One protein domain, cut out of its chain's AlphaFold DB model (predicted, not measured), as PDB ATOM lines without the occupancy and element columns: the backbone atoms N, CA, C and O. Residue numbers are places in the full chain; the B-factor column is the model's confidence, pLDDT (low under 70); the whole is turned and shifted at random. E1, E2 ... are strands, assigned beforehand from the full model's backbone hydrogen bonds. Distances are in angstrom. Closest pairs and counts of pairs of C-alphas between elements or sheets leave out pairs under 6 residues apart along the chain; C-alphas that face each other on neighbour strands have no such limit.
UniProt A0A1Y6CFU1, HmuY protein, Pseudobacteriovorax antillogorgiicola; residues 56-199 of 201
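This is residues 56 to 199 of the 201 residues of the protein "HmuY protein" of Pseudobacteriovorax antillogorgiicola (UniProt A0A1Y6CFU1). Two twisted sheets make a sandwich, one of five strands and one of four, partly face to face with their best planes 35 degrees apart. The hairpin E7 and E8 lies beside E5 at one edge of the smaller sheet, the hairpin E9 and E10 lies near E12 of the larger one, and a long loop, residues 111 to 130, runs round the outside. The printed part has 144 residues and no named helix; its thirteen named strands, E1 to E13 in order along the chain, hold 68 residues, under half, and the class is all strand. The larger sheet has the order E1, E13, E12, E11, E6 and the smaller E3, E2, E4, E5, both antiparallel. The whole is compact, with a radius of gyration of the C-alphas of 14.4 A and spans of 42 by 32 by 28 A.

The larger sheet holds E1, residues 56 to 60, from C-alpha 56 at (13.996, -32.898, -42.043); E6, 107 to 110; E11, 169 to 173; E12, 178 to 187, 26.9 A long; and E13, 190 to 198, 25.2 A long, ending at C-alpha 198 at (19.300, -31.390, -56.378). E12 bends by 53 degrees at residue 184. The smaller sheet holds E2, 68 to 73, 16.1 A long; E3, 75 to 79; E4, 87 to 90; and E5, 93 to 96. E7 is 131 to 134, E8 143 to 146, E9 154 to 157 and E10 162 to 165.

E11, E12 and E13 form a meander, each strand the antiparallel neighbour of the one before. N 182 and O 194 of E12 and E13 are 2.9 A apart, within hydrogen-bond range, as are N 170 and O 181 of E11 and E12 at 2.8 A. The edge strands are E1, with N 57 and O 193 of E13 2.8 A apart, and E6, with N 107 and O 173 of E11 2.8 A apart. In the smaller sheet, N 71 and O 77 of the hairpin E2 and E3 are 2.9 A apart, N 70 and O 87 of E2 and E4 2.8 A, and N 95 and O 88 of the hairpin E4 and E5 2.8 A. Between the sheets, the closest C-alphas of E3 and E13 are those of Gly 75 and Ala 196, 6.3 A apart, and those of E5 and E6 are Thr 96 and Gly 107, 7.1 A apart. The closest C-alphas of E5 and E8 are those of Gln 95 and Gly 146, 4.4 A apart; N 133 and O 144 of E7 and E8 are 2.9 A apart. The closest C-alphas of E10 and E12 are those of Ser 165 and Gly 185, 5.8 A apart; N 155 and O 164 of E9 and E10 are 2.9 A apart.

The C-alphas farthest apart, those of Pro 139 and Pro 199, are 43.2 A apart. The printed part has no cut, and the link E6 to E7 is long. The mean pLDDT of the printed part is 94.2, and no printed residue is under 70.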
ATOM      1  N   THR A  56      15.040 -33.716 -42.676       94.19
ATOM      2  CA  THR A  56      13.996 -32.898 -42.043       94.19
ATOM      3  C   THR A  56      14.613 -32.062 -40.924       94.19
ATOM      4  O   THR A  56      15.296 -32.604 -40.054       94.19
ATOM      5  N   VAL A  57      14.355 -30.754 -40.929       93.94
ATOM      6  CA  VAL A  57      14.804 -29.795 -39.912       93.94
ATOM      7  C   VAL A  57      13.626 -29.116 -39.219       93.94
ATOM      8  O   VAL A  57      12.564 -28.906 -39.812       93.94
ATOM      9  N   THR A  58      13.836 -28.734 -37.962       96.25
ATOM     10  CA  THR A  58      12.879 -27.958 -37.166       96.25
ATOM     11  C   THR A  58      13.358 -26.513 -37.067       96.25
ATOM     12  O   THR A  58      14.465 -26.277 -36.584       96.25
ATOM     13  N   VAL A  59      12.534 -25.547 -37.478       96.50
ATOM     14  CA  VAL A  59      12.881 -24.112 -37.450       96.50
ATOM     15  C   VAL A  59      11.902 -23.354 -36.556       96.50
ATOM     16  O   VAL A  59      10.715 -23.275 -36.865       96.50
ATOM     17  N   ASP A  60      12.383 -22.779 -35.452       97.38
ATOM     18  CA  ASP A  60      11.565 -21.966 -34.541       97.38
ATOM     19  C   ASP A  60      11.547 -20.487 -34.963       97.38
ATOM     20  O   ASP A  60      12.313 -19.663 -34.469       97.38
ATOM     21  N   ALA A  61      10.627 -20.147 -35.866       97.00
ATOM     22  CA  ALA A  61      10.342 -18.775 -36.281       97.00
ATOM     23  C   ALA A  61       9.211 -18.137 -35.447       97.00
ATOM     24  O   ALA A  61       8.442 -17.308 -35.947       97.00
ATOM     25  N   SER A  62       9.048 -18.537 -34.175       96.56
ATOM     26  CA  SER A  62       7.912 -18.099 -33.354       96.56
ATOM     27  C   SER A  62       7.980 -16.652 -32.857       96.56
ATOM     28  O   SER A  62       6.954 -16.124 -32.414       96.56
ATOM     29  N   SER A  63       9.123 -15.976 -32.986       96.12
ATOM     30  CA  SER A  63       9.232 -14.540 -32.710       96.12
ATOM     31  C   SER A  63       8.405 -13.702 -33.696       96.12
ATOM     32  O   SER A  63       8.294 -14.025 -34.877       96.12
ATOM     33  N   TYR A  64       7.810 -12.612 -33.207       92.50
ATOM     34  CA  TYR A  64       7.115 -11.614 -34.037       92.50
ATOM     35  C   TYR A  64       8.061 -10.497 -34.513       92.50
ATOM     36  O   TYR A  64       7.852  -9.907 -35.578       92.50
ATOM     37  N   GLU A  65       9.135 -10.260 -33.756       92.50
ATOM     38  CA  GLU A  65      10.113  -9.202 -34.016       92.50
ATOM     39  C   GLU A  65      11.249  -9.713 -34.910       92.50
ATOM     40  O   GLU A  65      11.490  -9.170 -35.989       92.50
ATOM     41  N   ASN A  66      11.891 -10.808 -34.489       94.56
ATOM     42  CA  ASN A  66      13.142 -11.299 -35.066       94.56
ATOM     43  C   ASN A  66      12.868 -12.411 -36.097       94.56
ATOM     44  O   ASN A  66      12.252 -13.412 -35.722       94.56
ATOM     45  N   PRO A  67      13.332 -12.295 -37.353       95.62
ATOM     46  CA  PRO A  67      13.384 -13.431 -38.269       95.62
ATOM     47  C   PRO A  67      14.457 -14.442 -37.833       95.62
ATOM     48  O   PRO A  67      15.413 -14.094 -37.138       95.62
ATOM     49  N   ILE A  68      14.316 -15.685 -38.288       96.56
ATOM     50  CA  ILE A  68      15.410 -16.657 -38.336       96.56
ATOM     51  C   ILE A  68      16.008 -16.611 -39.739       96.56
ATOM     52  O   ILE A  68      15.282 -16.758 -40.722       96.56
ATOM     53  N   PHE A  69      17.322 -16.431 -39.823       95.88
ATOM     54  CA  PHE A  69      18.066 -16.556 -41.071       95.88
ATOM     55  C   PHE A  69      18.482 -18.009 -41.275       95.88
ATOM     56  O   PHE A  69      18.834 -18.713 -40.326       95.88
ATOM     57  N   LEU A  70      18.418 -18.460 -42.519       94.81
ATOM     58  CA  LEU A  70      18.694 -19.823 -42.931       94.81
ATOM     59  C   LEU A  70      19.607 -19.815 -44.159       94.81
ATOM     60  O   LEU A  70      19.570 -18.892 -44.977       94.81
ATOM     61  N   LYS A  71      20.404 -20.869 -44.298       92.31
ATOM     62  CA  LYS A  71      21.326 -21.067 -45.416       92.31
ATOM     63  C   LYS A  71      21.309 -22.522 -45.865       92.31
ATOM     64  O   LYS A  71      21.095 -23.413 -45.044       92.31
ATOM     65  N   PHE A  72      21.548 -22.767 -47.145       87.38
ATOM     66  CA  PHE A  72      21.730 -24.097 -47.695       87.38
ATOM     67  C   PHE A  72      23.222 -24.418 -47.885       87.38
ATOM     68  O   PHE A  72      23.909 -23.822 -48.712       87.38
ATOM     69  N   GLU A  73      23.722 -25.400 -47.136       81.56
ATOM     70  CA  GLU A  73      25.074 -25.954 -47.298       81.56
ATOM     71  C   GLU A  73      24.981 -27.485 -47.404       81.56
ATOM     72  O   GLU A  73      24.542 -28.007 -48.429       81.56
ATOM     73  N   GLU A  74      25.286 -28.225 -46.334       70.81
ATOM     74  CA  GLU A  74      25.049 -29.676 -46.220       70.81
ATOM     75  C   GLU A  74      23.572 -29.986 -45.861       70.81
ATOM     76  O   GLU A  74      23.268 -30.853 -45.046       70.81
ATOM     77  N   GLY A  75      22.641 -29.224 -46.446       76.25
ATOM     78  CA  GLY A  75      21.236 -29.117 -46.032       76.25
ATOM     79  C   GLY A  75      20.885 -27.713 -45.522       76.25
ATOM     80  O   GLY A  75      21.691 -26.791 -45.616       76.25
ATOM     81  N   LEU A  76      19.665 -27.542 -45.001       86.94
ATOM     82  CA  LEU A  76      19.153 -26.258 -44.504       86.94
ATOM     83  C   LEU A  76      19.582 -26.027 -43.045       86.94
ATOM     84  O   LEU A  76      19.075 -26.681 -42.135       86.94
ATOM     85  N   ILE A  77      20.499 -25.087 -42.825       88.69
ATOM     86  CA  ILE A  77      21.055 -24.728 -41.513       88.69
ATOM     87  C   ILE A  77      20.593 -23.334 -41.066       88.69
ATOM     88  O   ILE A  77      20.210 -22.501 -41.887       88.69
ATOM     89  N   VAL A  78      20.641 -23.065 -39.758       90.00
ATOM     90  CA  VAL A  78      20.426 -21.714 -39.208       90.00
ATOM     91  C   VAL A  78      21.689 -20.878 -39.407       90.00
ATOM     92  O   VAL A  78      22.787 -21.329 -39.088       90.00
ATOM     93  N   ALA A  79      21.517 -19.663 -39.922       84.25
ATOM     94  CA  ALA A  79      22.585 -18.731 -40.263       84.25
ATOM     95  C   ALA A  79      22.635 -17.534 -39.297       84.25
ATOM     96  O   ALA A  79      21.638 -17.176 -38.666       84.25
ATOM     97  N   GLU A  80      23.794 -16.880 -39.205       82.69
ATOM     98  CA  GLU A  80      23.916 -15.590 -38.519       82.69
ATOM     99  C   GLU A  80      23.379 -14.462 -39.415       82.69
ATOM    100  O   GLU A  80      23.556 -14.497 -40.634       82.69
ATOM    101  N   GLN A  81      22.748 -13.443 -38.825       73.38
ATOM    102  CA  GLN A  81      22.099 -12.351 -39.568       73.38
ATOM    103  C   GLN A  81      23.052 -11.586 -40.505       73.38
ATOM    104  O   GLN A  81      22.658 -11.223 -41.609       73.38
ATOM    105  N   ASP A  82      24.300 -11.373 -40.082       75.69
ATOM    106  CA  ASP A  82      25.320 -10.654 -40.860       75.69
ATOM    107  C   ASP A  82      26.136 -11.585 -41.789       75.69
ATOM    108  O   ASP A  82      27.157 -11.182 -42.351       75.69
ATOM    109  N   SER A  83      25.714 -12.848 -41.944       77.56
ATOM    110  CA  SER A  83      26.335 -13.824 -42.847       77.56
ATOM    111  C   SER A  83      25.637 -13.876 -44.214       77.56
ATOM    112  O   SER A  83      24.603 -13.245 -44.434       77.56
ATOM    113  N   ALA A  84      26.195 -14.639 -45.158       85.50
ATOM    114  CA  ALA A  84      25.532 -14.935 -46.427       85.50
ATOM    115  C   ALA A  84      24.366 -15.917 -46.197       85.50
ATOM    116  O   ALA A  84      24.550 -17.129 -46.288       85.50
ATOM    117  N   TRP A  85      23.202 -15.373 -45.839       93.81
ATOM    118  CA  TRP A  85      21.930 -16.084 -45.712       93.81
ATOM    119  C   TRP A  85      21.248 -16.242 -47.079       93.81
ATOM    120  O   TRP A  85      21.412 -15.388 -47.951       93.81
ATOM    121  N   ASP A  86      20.447 -17.296 -47.236       95.19
ATOM    122  CA  ASP A  86      19.708 -17.584 -48.477       95.19
ATOM    123  C   ASP A  86      18.201 -17.363 -48.307       95.19
ATOM    124  O   ASP A  86      17.530 -16.829 -49.193       95.19
ATOM    125  N   LEU A  87      17.669 -17.754 -47.142       96.19
ATOM    126  CA  LEU A  87      16.278 -17.557 -46.742       96.19
ATOM    127  C   LEU A  87      16.193 -16.859 -45.379       96.19
ATOM    128  O   LEU A  87      17.033 -17.056 -44.502       96.19
ATOM    129  N   SER A  88      15.134 -16.085 -45.176       96.75
ATOM    130  CA  SER A  88      14.700 -15.589 -43.868       96.75
ATOM    131  C   SER A  88      13.267 -16.061 -43.622       96.75
ATOM    132  O   SER A  88      12.476 -16.189 -44.559       96.75
ATOM    133  N   VAL A  89      12.920 -16.356 -42.369       97.19
ATOM    134  CA  VAL A  89      11.555 -16.729 -41.988       97.19
ATOM    135  C   VAL A  89      11.140 -16.085 -40.669       97.19
ATOM    136  O   VAL A  89      11.861 -16.133 -39.672       97.19
ATOM    137  N   LYS A  90       9.944 -15.490 -40.648       96.25
ATOM    138  CA  LYS A  90       9.345 -14.878 -39.456       96.25
ATOM    139  C   LYS A  90       7.854 -15.183 -39.390       96.25
ATOM    140  O   LYS A  90       7.098 -14.789 -40.274       96.25
ATOM    141  N   ARG A  91       7.394 -15.850 -38.327       95.38
ATOM    142  CA  ARG A  91       6.002 -16.322 -38.194       95.38
ATOM    143  C   ARG A  91       5.591 -17.215 -39.376       95.38
ATOM    144  O   ARG A  91       5.969 -18.375 -39.382       95.38
ATOM    145  N   THR A  92       4.826 -16.710 -40.345       95.69
ATOM    146  CA  THR A  92       4.469 -17.419 -41.596       95.69
ATOM    147  C   THR A  92       5.123 -16.818 -42.843       95.69
ATOM    148  O   THR A  92       4.952 -17.367 -43.930       95.69
ATOM    149  N   GLN A  93       5.845 -15.704 -42.683       96.62
ATOM    150  CA  GLN A  93       6.437 -14.910 -43.755       96.62
ATOM    151  C   GLN A  93       7.813 -15.462 -44.127       96.62
ATOM    152  O   GLN A  93       8.671 -15.588 -43.253       96.62
ATOM    153  N   PHE A  94       8.023 -15.746 -45.412       97.75
ATOM    154  CA  PHE A  94       9.323 -16.119 -45.972       97.75
ATOM    155  C   PHE A  94       9.911 -14.989 -46.817       97.75
ATOM    156  O   PHE A  94       9.205 -14.330 -47.582       97.75
ATOM    157  N   GLN A  95      11.224 -14.826 -46.715       97.44
ATOM    158  CA  GLN A  95      12.039 -13.968 -47.563       97.44
ATOM    159  C   GLN A  95      13.139 -14.801 -48.215       97.44
ATOM    160  O   GLN A  95      13.628 -15.761 -47.615       97.44
ATOM    161  N   THR A  96      13.563 -14.407 -49.406       97.75
ATOM    162  CA  THR A  96      14.780 -14.903 -50.056       97.75
ATOM    163  C   THR A  96      15.822 -13.796 -50.120       97.75
ATOM    164  O   THR A  96      15.483 -12.613 -50.087       97.75
ATOM    165  N   ASN A  97      17.103 -14.150 -50.214       96.44
ATOM    166  CA  ASN A  97      18.147 -13.172 -50.499       96.44
ATOM    167  C   ASN A  97      18.123 -12.829 -51.997       96.44
ATOM    168  O   ASN A  97      18.882 -13.383 -52.793       96.44
ATOM    169  N   SER A  98      17.155 -11.991 -52.374       97.31
ATOM    170  CA  SER A  98      16.926 -11.475 -53.725       97.31
ATOM    171  C   SER A  98      15.998 -10.252 -53.711       97.31
ATOM    172  O   SER A  98      15.449  -9.882 -52.667       97.31
ATOM    173  N   GLY A  99      15.770  -9.650 -54.883       97.06
ATOM    174  CA  GLY A  99      14.646  -8.740 -55.127       97.06
ATOM    175  C   GLY A  99      14.615  -7.531 -54.187       97.06
ATOM    176  O   GLY A  99      15.584  -6.783 -54.091       97.06
ATOM    177  N   THR A 100      13.495  -7.318 -53.492       97.81
ATOM    178  CA  THR A 100      13.365  -6.245 -52.485       97.81
ATOM    179  C   THR A 100      13.974  -6.584 -51.115       97.81
ATOM    180  O   THR A 100      14.029  -5.711 -50.249       97.81
ATOM    181  N   SER A 101      14.462  -7.814 -50.907       95.44
ATOM    182  CA  SER A 101      15.062  -8.286 -49.646       95.44
ATOM    183  C   SER A 101      16.600  -8.262 -49.636       95.44
ATOM    184  O   SER A 101      17.185  -8.221 -48.554       95.44
ATOM    185  N   GLY A 102      17.269  -8.267 -50.796       92.38
ATOM    186  CA  GLY A 102      18.733  -8.199 -50.887       92.38
ATOM    187  C   GLY A 102      19.289  -8.334 -52.308       92.38
ATOM    188  O   GLY A 102      18.587  -8.756 -53.222       92.38
ATOM    189  N   ASP A 103      20.575  -8.011 -52.483       92.75
ATOM    190  CA  ASP A 103      21.290  -8.061 -53.775       92.75
ATOM    191  C   ASP A 103      21.671  -9.494 -54.230       92.75
ATOM    192  O   ASP A 103      22.443  -9.667 -55.177       92.75
ATOM    193  N   GLY A 104      21.192 -10.532 -53.536       93.69
ATOM    194  CA  GLY A 104      21.417 -11.931 -53.897       93.69
ATOM    195  C   GLY A 104      20.562 -12.418 -55.077       93.69
ATOM    196  O   GLY A 104      19.738 -11.693 -55.637       93.69
ATOM    197  N   ALA A 105      20.767 -13.680 -55.458       95.69
ATOM    198  CA  ALA A 105      20.123 -14.312 -56.613       95.69
ATOM    199  C   ALA A 105      19.178 -15.472 -56.237       95.69
ATOM    200  O   ALA A 105      18.825 -16.265 -57.105       95.69
ATOM    201  N   ILE A 106      18.776 -15.603 -54.965       97.38
ATOM    202  CA  ILE A 106      17.957 -16.737 -54.513       97.38
ATOM    203  C   ILE A 106      16.534 -16.618 -55.067       97.38
ATOM    204  O   ILE A 106      15.720 -15.838 -54.577       97.38
ATOM    205  N   GLY A 107      16.236 -17.412 -56.090       97.88
ATOM    206  CA  GLY A 107      14.917 -17.543 -56.691       97.88
ATOM    207  C   GLY A 107      14.167 -18.782 -56.204       97.88
ATOM    208  O   GLY A 107      14.765 -19.773 -55.777       97.88
ATOM    209  N   VAL A 108      12.837 -18.738 -56.303       98.56
ATOM    210  CA  VAL A 108      11.930 -19.839 -55.937       98.56
ATOM    211  C   VAL A 108      11.059 -20.247 -57.122       98.56
ATOM    212  O   VAL A 108      10.510 -19.396 -57.820       98.56
ATOM    213  N   PHE A 109      10.858 -21.552 -57.312       98.62
ATOM    214  CA  PHE A 109       9.899 -22.105 -58.274       98.62
ATOM    215  C   PHE A 109       8.994 -23.154 -57.616       98.62
ATOM    216  O   PHE A 109       9.451 -23.990 -56.838       98.62
ATOM    217  N   HIS A 110       7.699 -23.140 -57.935       98.38
ATOM    218  CA  HIS A 110       6.738 -24.131 -57.446       98.38
ATOM    219  C   HIS A 110       6.677 -25.323 -58.412       98.38
ATOM    220  O   HIS A 110       6.167 -25.194 -59.522       98.38
ATOM    221  N   SER A 111       7.133 -26.508 -57.990       97.81
ATOM    222  CA  SER A 111       7.255 -27.689 -58.873       97.81
ATOM    223  C   SER A 111       5.925 -28.247 -59.410       97.81
ATOM    224  O   SER A 111       5.905 -29.097 -60.305       97.81
ATOM    225  N   GLY A 112       4.798 -27.840 -58.814       97.62
ATOM    226  CA  GLY A 112       3.484 -28.434 -59.073       97.62
ATOM    227  C   GLY A 112       3.328 -29.845 -58.493       97.62
ATOM    228  O   GLY A 112       2.420 -30.569 -58.905       97.62
ATOM    229  N   LYS A 113       4.219 -30.264 -57.581       98.19
ATOM    230  CA  LYS A 113       4.212 -31.576 -56.916       98.19
ATOM    231  C   LYS A 113       4.049 -31.428 -55.403       98.19
ATOM    232  O   LYS A 113       4.568 -30.493 -54.805       98.19
ATOM    233  N   LYS A 114       3.400 -32.427 -54.798       98.19
ATOM    234  CA  LYS A 114       3.390 -32.690 -53.342       98.19
ATOM    235  C   LYS A 114       4.165 -33.962 -52.961       98.19
ATOM    236  O   LYS A 114       4.448 -34.200 -51.792       98.19
ATOM    237  N   ASP A 115       4.510 -34.786 -53.951       97.88
ATOM    238  CA  ASP A 115       5.433 -35.906 -53.783       97.88
ATOM    239  C   ASP A 115       6.867 -35.369 -53.866       97.88
ATOM    240  O   ASP A 115       7.276 -34.817 -54.888       97.88
ATOM    241  N   PHE A 116       7.600 -35.507 -52.763       97.31
ATOM    242  CA  PHE A 116       8.975 -35.040 -52.621       97.31
ATOM    243  C   PHE A 116       9.968 -35.858 -53.451       97.31
ATOM    244  O   PHE A 116      10.982 -35.311 -53.875       97.31
ATOM    245  N   GLU A 117       9.701 -37.143 -53.702       95.81
ATOM    246  CA  GLU A 117      10.616 -38.005 -54.465       95.81
ATOM    247  C   GLU A 117      10.389 -37.886 -55.975       95.81
ATOM    248  O   GLU A 117      11.313 -38.089 -56.757       95.81
ATOM    249  N   ALA A 118       9.196 -37.445 -56.387       96.12
ATOM    250  CA  ALA A 118       8.884 -37.078 -57.770       96.12
ATOM    251  C   ALA A 118       9.555 -35.767 -58.248       96.12
ATOM    252  O   ALA A 118       9.307 -35.332 -59.374       96.12
ATOM    253  N   VAL A 119      10.375 -35.130 -57.403       96.44
ATOM    254  CA  VAL A 119      11.216 -33.970 -57.734       96.44
ATOM    255  C   VAL A 119      12.677 -34.363 -57.496       96.44
ATOM    256  O   VAL A 119      13.134 -34.438 -56.356       96.44
ATOM    257  N   ASN A 120      13.397 -34.671 -58.572       94.00
ATOM    258  CA  ASN A 120      14.737 -35.276 -58.551       94.00
ATOM    259  C   ASN A 120      15.810 -34.457 -59.299       94.00
ATOM    260  O   ASN A 120      16.993 -34.752 -59.161       94.00
ATOM    261  N   GLU A 121      15.407 -33.437 -60.056       91.69
ATOM    262  CA  GLU A 121      16.252 -32.585 -60.902       91.69
ATOM    263  C   GLU A 121      15.825 -31.120 -60.730       91.69
ATOM    264  O   GLU A 121      14.638 -30.837 -60.533       91.69
ATOM    265  N   CYS A 122      16.766 -30.175 -60.802       94.38
ATOM    266  CA  CYS A 122      16.447 -28.754 -60.678       94.38
ATOM    267  C   CYS A 122      15.961 -28.153 -62.010       94.38
ATOM    268  O   CYS A 122      16.716 -27.501 -62.726       94.38
ATOM    269  N   VAL A 123      14.688 -28.383 -62.347       94.38
ATOM    270  CA  VAL A 123      14.065 -27.873 -63.581       94.38
ATOM    271  C   VAL A 123      12.951 -26.879 -63.251       94.38
ATOM    272  O   VAL A 123      11.967 -27.223 -62.595       94.38
ATOM    273  N   PHE A 124      13.100 -25.649 -63.741       95.44
ATOM    274  CA  PHE A 124      12.166 -24.534 -63.584       95.44
ATOM    275  C   PHE A 124      11.994 -23.771 -64.909       95.44
ATOM    276  O   PHE A 124      12.836 -23.870 -65.797       95.44
ATOM    277  N   ASP A 125      10.891 -23.030 -65.042       93.81
ATOM    278  CA  ASP A 125      10.587 -22.192 -66.219       93.81
ATOM    279  C   ASP A 125      10.963 -20.721 -65.964       93.81
ATOM    280  O   ASP A 125      11.750 -20.123 -66.695       93.81
ATOM    281  N   ALA A 126      10.477 -20.162 -64.852       95.88
ATOM    282  CA  ALA A 126      10.855 -18.842 -64.358       95.88
ATOM    283  C   ALA A 126      10.955 -18.855 -62.827       95.88
ATOM    284  O   ALA A 126      10.085 -19.409 -62.150       95.88
ATOM    285  N   LEU A 127      12.002 -18.231 -62.286       97.88
ATOM    286  CA  LEU A 127      12.180 -18.042 -60.847       97.88
ATOM    287  C   LEU A 127      11.411 -16.805 -60.363       97.88
ATOM    288  O   LEU A 127      11.443 -15.752 -61.001       97.88
ATOM    289  N   ALA A 128      10.750 -16.928 -59.214       98.44
ATOM    290  CA  ALA A 128      10.186 -15.808 -58.473       98.44
ATOM    291  C   ALA A 128      11.180 -15.314 -57.416       98.44
ATOM    292  O   ALA A 128      11.712 -16.111 -56.639       98.44
ATOM    293  N   TYR A 129      11.372 -14.001 -57.363       98.50
ATOM    294  CA  TYR A 129      12.220 -13.287 -56.405       98.50
ATOM    295  C   TYR A 129      11.351 -12.503 -55.408       98.50
ATOM    296  O   TYR A 129      10.133 -12.438 -55.580       98.50
ATOM    297  N   ASP A 130      11.946 -11.928 -54.364       98.56
ATOM    298  CA  ASP A 130      11.185 -11.165 -53.362       98.56
ATOM    299  C   ASP A 130      10.615  -9.847 -53.917       98.56
ATOM    300  O   ASP A 130      11.308  -9.090 -54.602       98.56
ATOM    301  N   GLU A 131       9.361  -9.558 -53.560       98.38
ATOM    302  CA  GLU A 131       8.653  -8.310 -53.865       98.38
ATOM    303  C   GLU A 131       7.937  -7.746 -52.620       98.38
ATOM    304  O   GLU A 131       7.824  -8.415 -51.591       98.38
ATOM    305  N   GLU A 132       7.434  -6.510 -52.694       97.81
ATOM    306  CA  GLU A 132       6.674  -5.869 -51.608       97.81
ATOM    307  C   GLU A 132       5.243  -6.435 -51.506       97.81
ATOM    308  O   GLU A 132       4.289  -5.920 -52.097       97.81
ATOM    309  N   LEU A 133       5.091  -7.501 -50.718       95.88
ATOM    310  CA  LEU A 133       3.830  -8.193 -50.467       95.88
ATOM    311  C   LEU A 133       2.972  -7.465 -49.416       95.88
ATOM    312  O   LEU A 133       3.502  -6.922 -48.446       95.88
ATOM    313  N   PRO A 134       1.630  -7.472 -49.530       92.88
ATOM    314  CA  PRO A 134       0.754  -6.889 -48.515       92.88
ATOM    315  C   PRO A 134       0.772  -7.709 -47.216       92.88
ATOM    316  O   PRO A 134       0.618  -8.930 -47.232       92.88
ATOM    317  N   VAL A 135       0.875  -7.037 -46.066       89.88
ATOM    318  CA  VAL A 135       0.712  -7.689 -44.756       89.88
ATOM    319  C   VAL A 135      -0.755  -8.123 -44.588       89.88
ATOM    320  O   VAL A 135      -1.641  -7.271 -44.708       89.88
ATOM    321  N   PRO A 136      -1.051  -9.402 -44.272       81.75
ATOM    322  CA  PRO A 136      -2.425  -9.871 -44.087       81.75
ATOM    323  C   PRO A 136      -3.168  -9.102 -42.984       81.75
ATOM    324  O   PRO A 136      -2.819  -9.175 -41.805       81.75
ATOM    325  N   GLY A 137      -4.216  -8.369 -43.363       80.62
ATOM    326  CA  GLY A 137      -4.990  -7.537 -42.443       80.62
ATOM    327  C   GLY A 137      -5.934  -6.560 -43.155       80.62
ATOM    328  O   GLY A 137      -6.201  -6.712 -44.349       80.62
ATOM    329  N   PRO A 138      -6.483  -5.568 -42.430       82.75
ATOM    330  CA  PRO A 138      -7.304  -4.510 -43.015       82.75
ATOM    331  C   PRO A 138      -6.549  -3.657 -44.056       82.75
ATOM    332  O   PRO A 138      -5.319  -3.573 -44.021       82.75
ATOM    333  N   PRO A 139      -7.262  -2.941 -44.949       85.75
ATOM    334  CA  PRO A 139      -6.641  -1.981 -45.859       85.75
ATOM    335  C   PRO A 139      -5.786  -0.959 -45.097       85.75
ATOM    336  O   PRO A 139      -6.288  -0.253 -44.223       85.75
ATOM    337  N   GLY A 140      -4.495  -0.884 -45.435       87.88
ATOM    338  CA  GLY A 140      -3.519  -0.045 -44.732       87.88
ATOM    339  C   GLY A 140      -2.619  -0.776 -43.724       87.88
ATOM    340  O   GLY A 140      -1.801  -0.111 -43.097       87.88
ATOM    341  N   SER A 141      -2.698  -2.109 -43.603       89.94
ATOM    342  CA  SER A 141      -1.773  -2.925 -42.784       89.94
ATOM    343  C   SER A 141      -0.285  -2.852 -43.178       89.94
ATOM    344  O   SER A 141       0.555  -3.353 -42.434       89.94
ATOM    345  N   GLY A 142       0.051  -2.213 -44.303       93.56
ATOM    346  CA  GLY A 142       1.420  -2.078 -44.807       93.56
ATOM    347  C   GLY A 142       1.852  -3.234 -45.710       93.56
ATOM    348  O   GLY A 142       1.049  -4.099 -46.069       93.56
ATOM    349  N   THR A 143       3.128  -3.223 -46.081       95.50
ATOM    350  CA  THR A 143       3.789  -4.244 -46.899       95.50
ATOM    351  C   THR A 143       4.990  -4.838 -46.163       95.50
ATOM    352  O   THR A 143       5.439  -4.308 -45.143       95.50
ATOM    353  N   PHE A 144       5.477  -5.970 -46.659       95.38
ATOM    354  CA  PHE A 144       6.752  -6.570 -46.296       95.38
ATOM    355  C   PHE A 144       7.399  -7.138 -47.562       95.38
ATOM    356  O   PHE A 144       6.710  -7.750 -48.376       95.38
ATOM    357  N   SER A 145       8.712  -6.978 -47.716       97.38
ATOM    358  CA  SER A 145       9.451  -7.706 -48.747       97.38
ATOM    359  C   SER A 145       9.382  -9.211 -48.469       97.38
ATOM    360  O   SER A 145       9.645  -9.631 -47.340       97.38
ATOM    361  N   GLY A 146       9.025 -10.018 -49.468       97.94
ATOM    362  CA  GLY A 146       8.935 -11.472 -49.344       97.94
ATOM    363  C   GLY A 146       8.663 -12.176 -50.672       97.94
ATOM    364  O   GLY A 146       8.236 -11.562 -51.648       97.94
ATOM    365  N   ASN A 147       8.900 -13.487 -50.725       98.38
ATOM    366  CA  ASN A 147       8.765 -14.252 -51.966       98.38
ATOM    367  C   ASN A 147       7.293 -14.613 -52.269       98.38
ATOM    368  O   ASN A 147       6.690 -15.335 -51.467       98.38
ATOM    369  N   PRO A 148       6.694 -14.205 -53.404       97.88
ATOM    370  CA  PRO A 148       5.267 -14.422 -53.664       97.88
ATOM    371  C   PRO A 148       4.895 -15.906 -53.772       97.88
ATOM    372  O   PRO A 148       3.802 -16.298 -53.374       97.88
ATOM    373  N   ILE A 149       5.811 -16.744 -54.269       98.25
ATOM    374  CA  ILE A 149       5.583 -18.181 -54.445       98.25
ATOM    375  C   ILE A 149       5.764 -18.936 -53.125       98.25
ATOM    376  O   ILE A 149       4.912 -19.747 -52.765       98.25
ATOM    377  N   LEU A 150       6.842 -18.665 -52.381       97.69
ATOM    378  CA  LEU A 150       7.096 -19.366 -51.120       97.69
ATOM    379  C   LEU A 150       6.113 -18.959 -50.014       97.69
ATOM    380  O   LEU A 150       5.819 -19.779 -49.155       97.69
ATOM    381  N   ASN A 151       5.564 -17.737 -50.030       97.69
ATOM    382  CA  ASN A 151       4.577 -17.300 -49.033       97.69
ATOM    383  C   ASN A 151       3.184 -17.940 -49.204       97.69
ATOM    384  O   ASN A 151       2.412 -17.927 -48.247       97.69
ATOM    385  N   ASP A 152       2.873 -18.556 -50.352       97.25
ATOM    386  CA  ASP A 152       1.615 -19.295 -50.566       97.25
ATOM    387  C   ASP A 152       1.647 -20.733 -49.991       97.25
ATOM    388  O   ASP A 152       0.779 -21.545 -50.286       97.25
ATOM    389  N   TRP A 153       2.621 -21.089 -49.145       98.25
ATOM    390  CA  TRP A 153       2.832 -22.465 -48.656       98.25
ATOM    391  C   TRP A 153       1.704 -23.080 -47.804       98.25
ATOM    392  O   TRP A 153       1.741 -24.282 -47.520       98.25
ATOM    393  N   TYR A 154       0.712 -22.295 -47.377       98.06
ATOM    394  CA  TYR A 154      -0.309 -22.712 -46.414       98.06
ATOM    395  C   TYR A 154      -1.735 -22.341 -46.813       98.06
ATOM    396  O   TYR A 154      -1.984 -21.338 -47.477       98.06
ATOM    397  N   ASP A 155      -2.675 -23.142 -46.321       96.88
ATOM    398  CA  ASP A 155      -4.082 -22.777 -46.203       96.88
ATOM    399  C   ASP A 155      -4.347 -22.228 -44.790       96.88
ATOM    400  O   ASP A 155      -3.816 -22.736 -43.794       96.88
ATOM    401  N   TYR A 156      -5.183 -21.189 -44.693       95.12
ATOM    402  CA  TYR A 156      -5.569 -20.562 -43.426       95.12
ATOM    403  C   TYR A 156      -7.074 -20.677 -43.177       95.12
ATOM    404  O   TYR A 156      -7.889 -20.162 -43.945       95.12
ATOM    405  N   ASP A 157      -7.445 -21.319 -42.072       94.56
ATOM    406  CA  ASP A 157      -8.834 -21.415 -41.634       94.56
ATOM    407  C   ASP A 157      -9.188 -20.237 -40.715       94.56
ATOM    408  O   ASP A 157      -8.783 -20.186 -39.554       94.56
ATOM    409  N   PHE A 158     -10.003 -19.311 -41.217       92.12
ATOM    410  CA  PHE A 158     -10.493 -18.152 -40.464       92.12
ATOM    411  C   PHE A 158     -11.430 -18.502 -39.293       92.12
ATOM    412  O   PHE A 158     -11.640 -17.649 -38.432       92.12
ATOM    413  N   ALA A 159     -12.004 -19.711 -39.241       95.06
ATOM    414  CA  ALA A 159     -12.904 -20.140 -38.168       95.06
ATOM    415  C   ALA A 159     -12.167 -20.789 -36.981       95.06
ATOM    416  O   ALA A 159     -12.603 -20.633 -35.840       95.06
ATOM    417  N   THR A 160     -11.055 -21.493 -37.225       94.56
ATOM    418  CA  THR A 160     -10.213 -22.082 -36.158       94.56
ATOM    419  C   THR A 160      -8.886 -21.347 -35.931       94.56
ATOM    420  O   THR A 160      -8.183 -21.647 -34.968       94.56
ATOM    421  N   HIS A 161      -8.544 -20.383 -36.792       90.38
ATOM    422  CA  HIS A 161      -7.232 -19.729 -36.891       90.38
ATOM    423  C   HIS A 161      -6.062 -20.705 -37.133       90.38
ATOM    424  O   HIS A 161      -4.913 -20.402 -36.801       90.38
ATOM    425  N   SER A 162      -6.350 -21.869 -37.725       93.88
ATOM    426  CA  SER A 162      -5.354 -22.886 -38.074       93.88
ATOM    427  C   SER A 162      -4.584 -22.502 -39.337       93.88
ATOM    428  O   SER A 162      -5.167 -22.036 -40.313       93.88
ATOM    429  N   VAL A 163      -3.273 -22.748 -39.317       96.56
ATOM    430  CA  VAL A 163      -2.374 -22.679 -40.477       96.56
ATOM    431  C   VAL A 163      -1.977 -24.111 -40.816       96.56
ATOM    432  O   VAL A 163      -1.375 -24.783 -39.980       96.56
ATOM    433  N   THR A 164      -2.304 -24.567 -42.022       97.69
ATOM    434  CA  THR A 164      -2.029 -25.932 -42.490       97.69
ATOM    435  C   THR A 164      -1.125 -25.859 -43.710       97.69
ATOM    436  O   THR A 164      -1.462 -25.164 -44.664       97.69
ATOM    437  N   SER A 165       0.009 -26.567 -43.708       98.31
ATOM    438  CA  SER A 165       0.852 -26.635 -44.908       98.31
ATOM    439  C   SER A 165       0.087 -27.293 -46.053       98.31
ATOM    440  O   SER A 165      -0.526 -28.346 -45.864       98.31
ATOM    441  N   LYS A 166       0.182 -26.722 -47.256       98.56
ATOM    442  CA  LYS A 166      -0.314 -27.370 -48.475       98.56
ATOM    443  C   LYS A 166       0.527 -28.595 -48.852       98.56
ATOM    444  O   LYS A 166       0.066 -29.427 -49.634       98.56
ATOM    445  N   GLY A 167       1.743 -28.722 -48.311       98.31
ATOM    446  CA  GLY A 167       2.667 -29.824 -48.593       98.31
ATOM    447  C   GLY A 167       3.270 -29.786 -49.999       98.31
ATOM    448  O   GLY A 167       3.721 -30.819 -50.489       98.31
ATOM    449  N   ASP A 168       3.254 -28.635 -50.670       98.62
ATOM    450  CA  ASP A 168       3.878 -28.466 -51.985       98.62
ATOM    451  C   ASP A 168       5.413 -28.450 -51.898       98.62
ATOM    452  O   ASP A 168       6.004 -28.091 -50.875       98.62
ATOM    453  N   VAL A 169       6.054 -28.881 -52.984       98.62
ATOM    454  CA  VAL A 169       7.510 -28.951 -53.129       98.62
ATOM    455  C   VAL A 169       7.989 -27.769 -53.969       98.62
ATOM    456  O   VAL A 169       7.591 -27.599 -55.127       98.62
ATOM    457  N   TYR A 170       8.881 -26.978 -53.393       98.50
ATOM    458  CA  TYR A 170       9.504 -25.807 -53.999       98.50
ATOM    459  C   TYR A 170      10.934 -26.138 -54.418       98.50
ATOM    460  O   TYR A 170      11.615 -26.899 -53.733       98.50
ATOM    461  N   LEU A 171      11.397 -25.543 -55.514       97.69
ATOM    462  CA  LEU A 171      12.819 -25.413 -55.823       97.69
ATOM    463  C   LEU A 171      13.297 -24.056 -55.306       97.69
ATOM    464  O   LEU A 171      12.594 -23.060 -55.490       97.69
ATOM    465  N   VAL A 172      14.473 -24.019 -54.686       97.31
ATOM    466  CA  VAL A 172      15.142 -22.798 -54.213       97.31
ATOM    467  C   VAL A 172      16.589 -22.831 -54.706       97.31
ATOM    468  O   VAL A 172      17.279 -23.833 -54.506       97.31
ATOM    469  N   THR A 173      17.032 -21.791 -55.420       96.00
ATOM    470  CA  THR A 173      18.299 -21.824 -56.175       96.00
ATOM    471  C   THR A 173      18.855 -20.434 -56.502       96.00
ATOM    472  O   THR A 173      18.091 -19.491 -56.672       96.00
ATOM    473  N   ASP A 174      20.181 -20.331 -56.628       94.19
ATOM    474  CA  ASP A 174      20.934 -19.195 -57.195       94.19
ATOM    475  C   ASP A 174      21.469 -19.502 -58.617       94.19
ATOM    476  O   ASP A 174      22.487 -18.952 -59.041       94.19
ATOM    477  N   GLU A 175      20.854 -20.465 -59.313       89.75
ATOM    478  CA  GLU A 175      21.314 -21.090 -60.570       89.75
ATOM    479  C   GLU A 175      22.648 -21.872 -60.475       89.75
ATOM    480  O   GLU A 175      23.010 -22.577 -61.416       89.75
ATOM    481  N   ASN A 176      23.372 -21.820 -59.347       89.62
ATOM    482  CA  ASN A 176      24.690 -22.449 -59.144       89.62
ATOM    483  C   ASN A 176      24.664 -23.582 -58.095       89.62
ATOM    484  O   ASN A 176      25.526 -24.472 -58.088       89.62
ATOM    485  N   VAL A 177      23.657 -23.568 -57.224       90.75
ATOM    486  CA  VAL A 177      23.241 -24.615 -56.293       90.75
ATOM    487  C   VAL A 177      21.713 -24.632 -56.249       90.75
ATOM    488  O   VAL A 177      21.068 -23.594 -56.377       90.75
ATOM    489  N   CYS A 178      21.107 -25.803 -56.070       94.00
ATOM    490  CA  CYS A 178      19.655 -25.935 -56.012       94.00
ATOM    491  C   CYS A 178      19.229 -26.940 -54.948       94.00
ATOM    492  O   CYS A 178      19.848 -27.994 -54.786       94.00
ATOM    493  N   PHE A 179      18.153 -26.611 -54.240       95.00
ATOM    494  CA  PHE A 179      17.558 -27.442 -53.204       95.00
ATOM    495  C   PHE A 179      16.059 -27.575 -53.440       95.00
ATOM    496  O   PHE A 179      15.391 -26.606 -53.803       95.00
ATOM    497  N   LYS A 180      15.512 -28.764 -53.175       96.25
ATOM    498  CA  LYS A 180      14.073 -28.906 -52.936       96.25
ATOM    499  C   LYS A 180      13.759 -28.582 -51.480       96.25
ATOM    500  O   LYS A 180      14.506 -28.965 -50.577       96.25
ATOM    501  N   LEU A 181      12.643 -27.900 -51.255       97.62
ATOM    502  CA  LEU A 181      12.112 -27.544 -49.943       97.62
ATOM    503  C   LEU A 181      10.624 -27.901 -49.897       97.62
ATOM    504  O   LEU A 181       9.870 -27.565 -50.804       97.62
ATOM    505  N   GLN A 182      10.197 -28.579 -48.836       98.31
ATOM    506  CA  GLN A 182       8.796 -28.901 -48.574       98.31
ATOM    507  C   GLN A 182       8.500 -28.663 -47.097       98.31
ATOM    508  O   GLN A 182       9.138 -29.251 -46.225       98.31
ATOM    509  N   ILE A 183       7.514 -27.822 -46.800       98.56
ATOM    510  CA  ILE A 183       7.059 -27.618 -45.423       98.56
ATOM    511  C   ILE A 183       6.092 -28.757 -45.089       98.56
ATOM    512  O   ILE A 183       5.030 -28.872 -45.699       98.56
ATOM    513  N   LEU A 184       6.459 -29.614 -44.138       98.31
ATOM    514  CA  LEU A 184       5.632 -30.742 -43.697       98.31
ATOM    515  C   LEU A 184       4.577 -30.295 -42.684       98.31
ATOM    516  O   LEU A 184       3.432 -30.741 -42.730       98.31
ATOM    517  N   GLY A 185       4.948 -29.380 -41.788       97.62
ATOM    518  CA  GLY A 185       4.089 -28.938 -40.700       97.62
ATOM    519  C   GLY A 185       4.475 -27.576 -40.143       97.62
ATOM    520  O   GLY A 185       5.594 -27.094 -40.315       97.62
ATOM    521  N   TYR A 186       3.521 -26.958 -39.452       97.75
ATOM    522  CA  TYR A 186       3.708 -25.701 -38.739       97.75
ATOM    523  C   TYR A 186       2.848 -25.692 -37.477       97.75
ATOM    524  O   TYR A 186       1.654 -25.983 -37.520       97.75
ATOM    525  N   SER A 187       3.444 -25.337 -36.341       96.81
ATOM    526  CA  SER A 187       2.742 -25.226 -35.066       96.81
ATOM    527  C   SER A 187       3.239 -24.018 -34.287       96.81
ATOM    528  O   SER A 187       4.397 -23.938 -33.883       96.81
ATOM    529  N   ARG A 188       2.342 -23.049 -34.069       94.56
ATOM    530  CA  ARG A 188       2.559 -21.831 -33.261       94.56
ATOM    531  C   ARG A 188       3.719 -20.917 -33.699       94.56
ATOM    532  O   ARG A 188       3.925 -19.900 -33.034       94.56
ATOM    533  N   GLY A 189       4.404 -21.192 -34.808       95.50
ATOM    534  CA  GLY A 189       5.616 -20.490 -35.255       95.50
ATOM    535  C   GLY A 189       6.816 -21.412 -35.503       95.50
ATOM    536  O   GLY A 189       7.789 -20.984 -36.109       95.50
ATOM    537  N   VAL A 190       6.741 -22.669 -35.055       97.75
ATOM    538  CA  VAL A 190       7.749 -23.700 -35.321       97.75
ATOM    539  C   VAL A 190       7.362 -24.464 -36.583       97.75
ATOM    540  O   VAL A 190       6.239 -24.960 -36.675       97.75
ATOM    541  N   PHE A 191       8.287 -24.571 -37.531       98.19
ATOM    542  CA  PHE A 191       8.149 -25.342 -38.763       98.19
ATOM    543  C   PHE A 191       8.813 -26.715 -38.650       98.19
ATOM    544  O   PHE A 191       9.851 -26.854 -38.005       98.19
ATOM    545  N   GLU A 192       8.263 -27.685 -39.375       97.81
ATOM    546  CA  GLU A 192       8.941 -28.912 -39.792       97.81
ATOM    547  C   GLU A 192       9.153 -28.829 -41.313       97.81
ATOM    548  O   GLU A 192       8.183 -28.758 -42.073       97.81
ATOM    549  N   ILE A 193      10.411 -28.777 -41.760       97.62
ATOM    550  CA  ILE A 193      10.788 -28.545 -43.163       97.62
ATOM    551  C   ILE A 193      11.653 -29.703 -43.652       97.62
ATOM    552  O   ILE A 193      12.691 -29.990 -43.061       97.62
ATOM    553  N   ARG A 194      11.262 -30.342 -44.756       96.19
ATOM    554  CA  ARG A 194      12.067 -31.344 -45.457       96.19
ATOM    555  C   ARG A 194      12.831 -30.700 -46.608       96.19
ATOM    556  O   ARG A 194      12.267 -29.906 -47.360       96.19
ATOM    557  N   THR A 195      14.100 -31.055 -46.771       95.69
ATOM    558  CA  THR A 195      14.954 -30.542 -47.844       95.69
ATOM    559  C   THR A 195      15.967 -31.577 -48.336       95.69
ATOM    560  O   THR A 195      16.280 -32.540 -47.639       95.69
ATOM    561  N   ALA A 196      16.450 -31.390 -49.561       94.19
ATOM    562  CA  ALA A 196      17.565 -32.115 -50.164       94.19
ATOM    563  C   ALA A 196      18.200 -31.218 -51.236       94.19
ATOM    564  O   ALA A 196      17.483 -30.430 -51.863       94.19
ATOM    565  N   SER A 197      19.504 -31.352 -51.486       92.75
ATOM    566  CA  SER A 197      20.105 -30.759 -52.686       92.75
ATOM    567  C   SER A 197      19.644 -31.515 -53.935       92.75
ATOM    568  O   SER A 197      19.312 -32.701 -53.878       92.75
ATOM    569  N   LEU A 198      19.611 -30.822 -55.070       91.44
ATOM    570  CA  LEU A 198      19.300 -31.390 -56.378       91.44
ATOM    571  C   LEU A 198      20.478 -31.193 -57.337       91.44
ATOM    572  O   LEU A 198      21.176 -30.179 -57.241       91.44
ATOM    573  N   PRO A 199      20.680 -32.112 -58.298       88.75
ATOM    574  CA  PRO A 199      21.546 -31.837 -59.431       88.75
ATOM    575  C   PRO A 199      20.956 -30.688 -60.262       88.75
ATOM    576  O   PRO A 199      19.740 -30.603 -60.473       88.75
TER     577      PRO A 199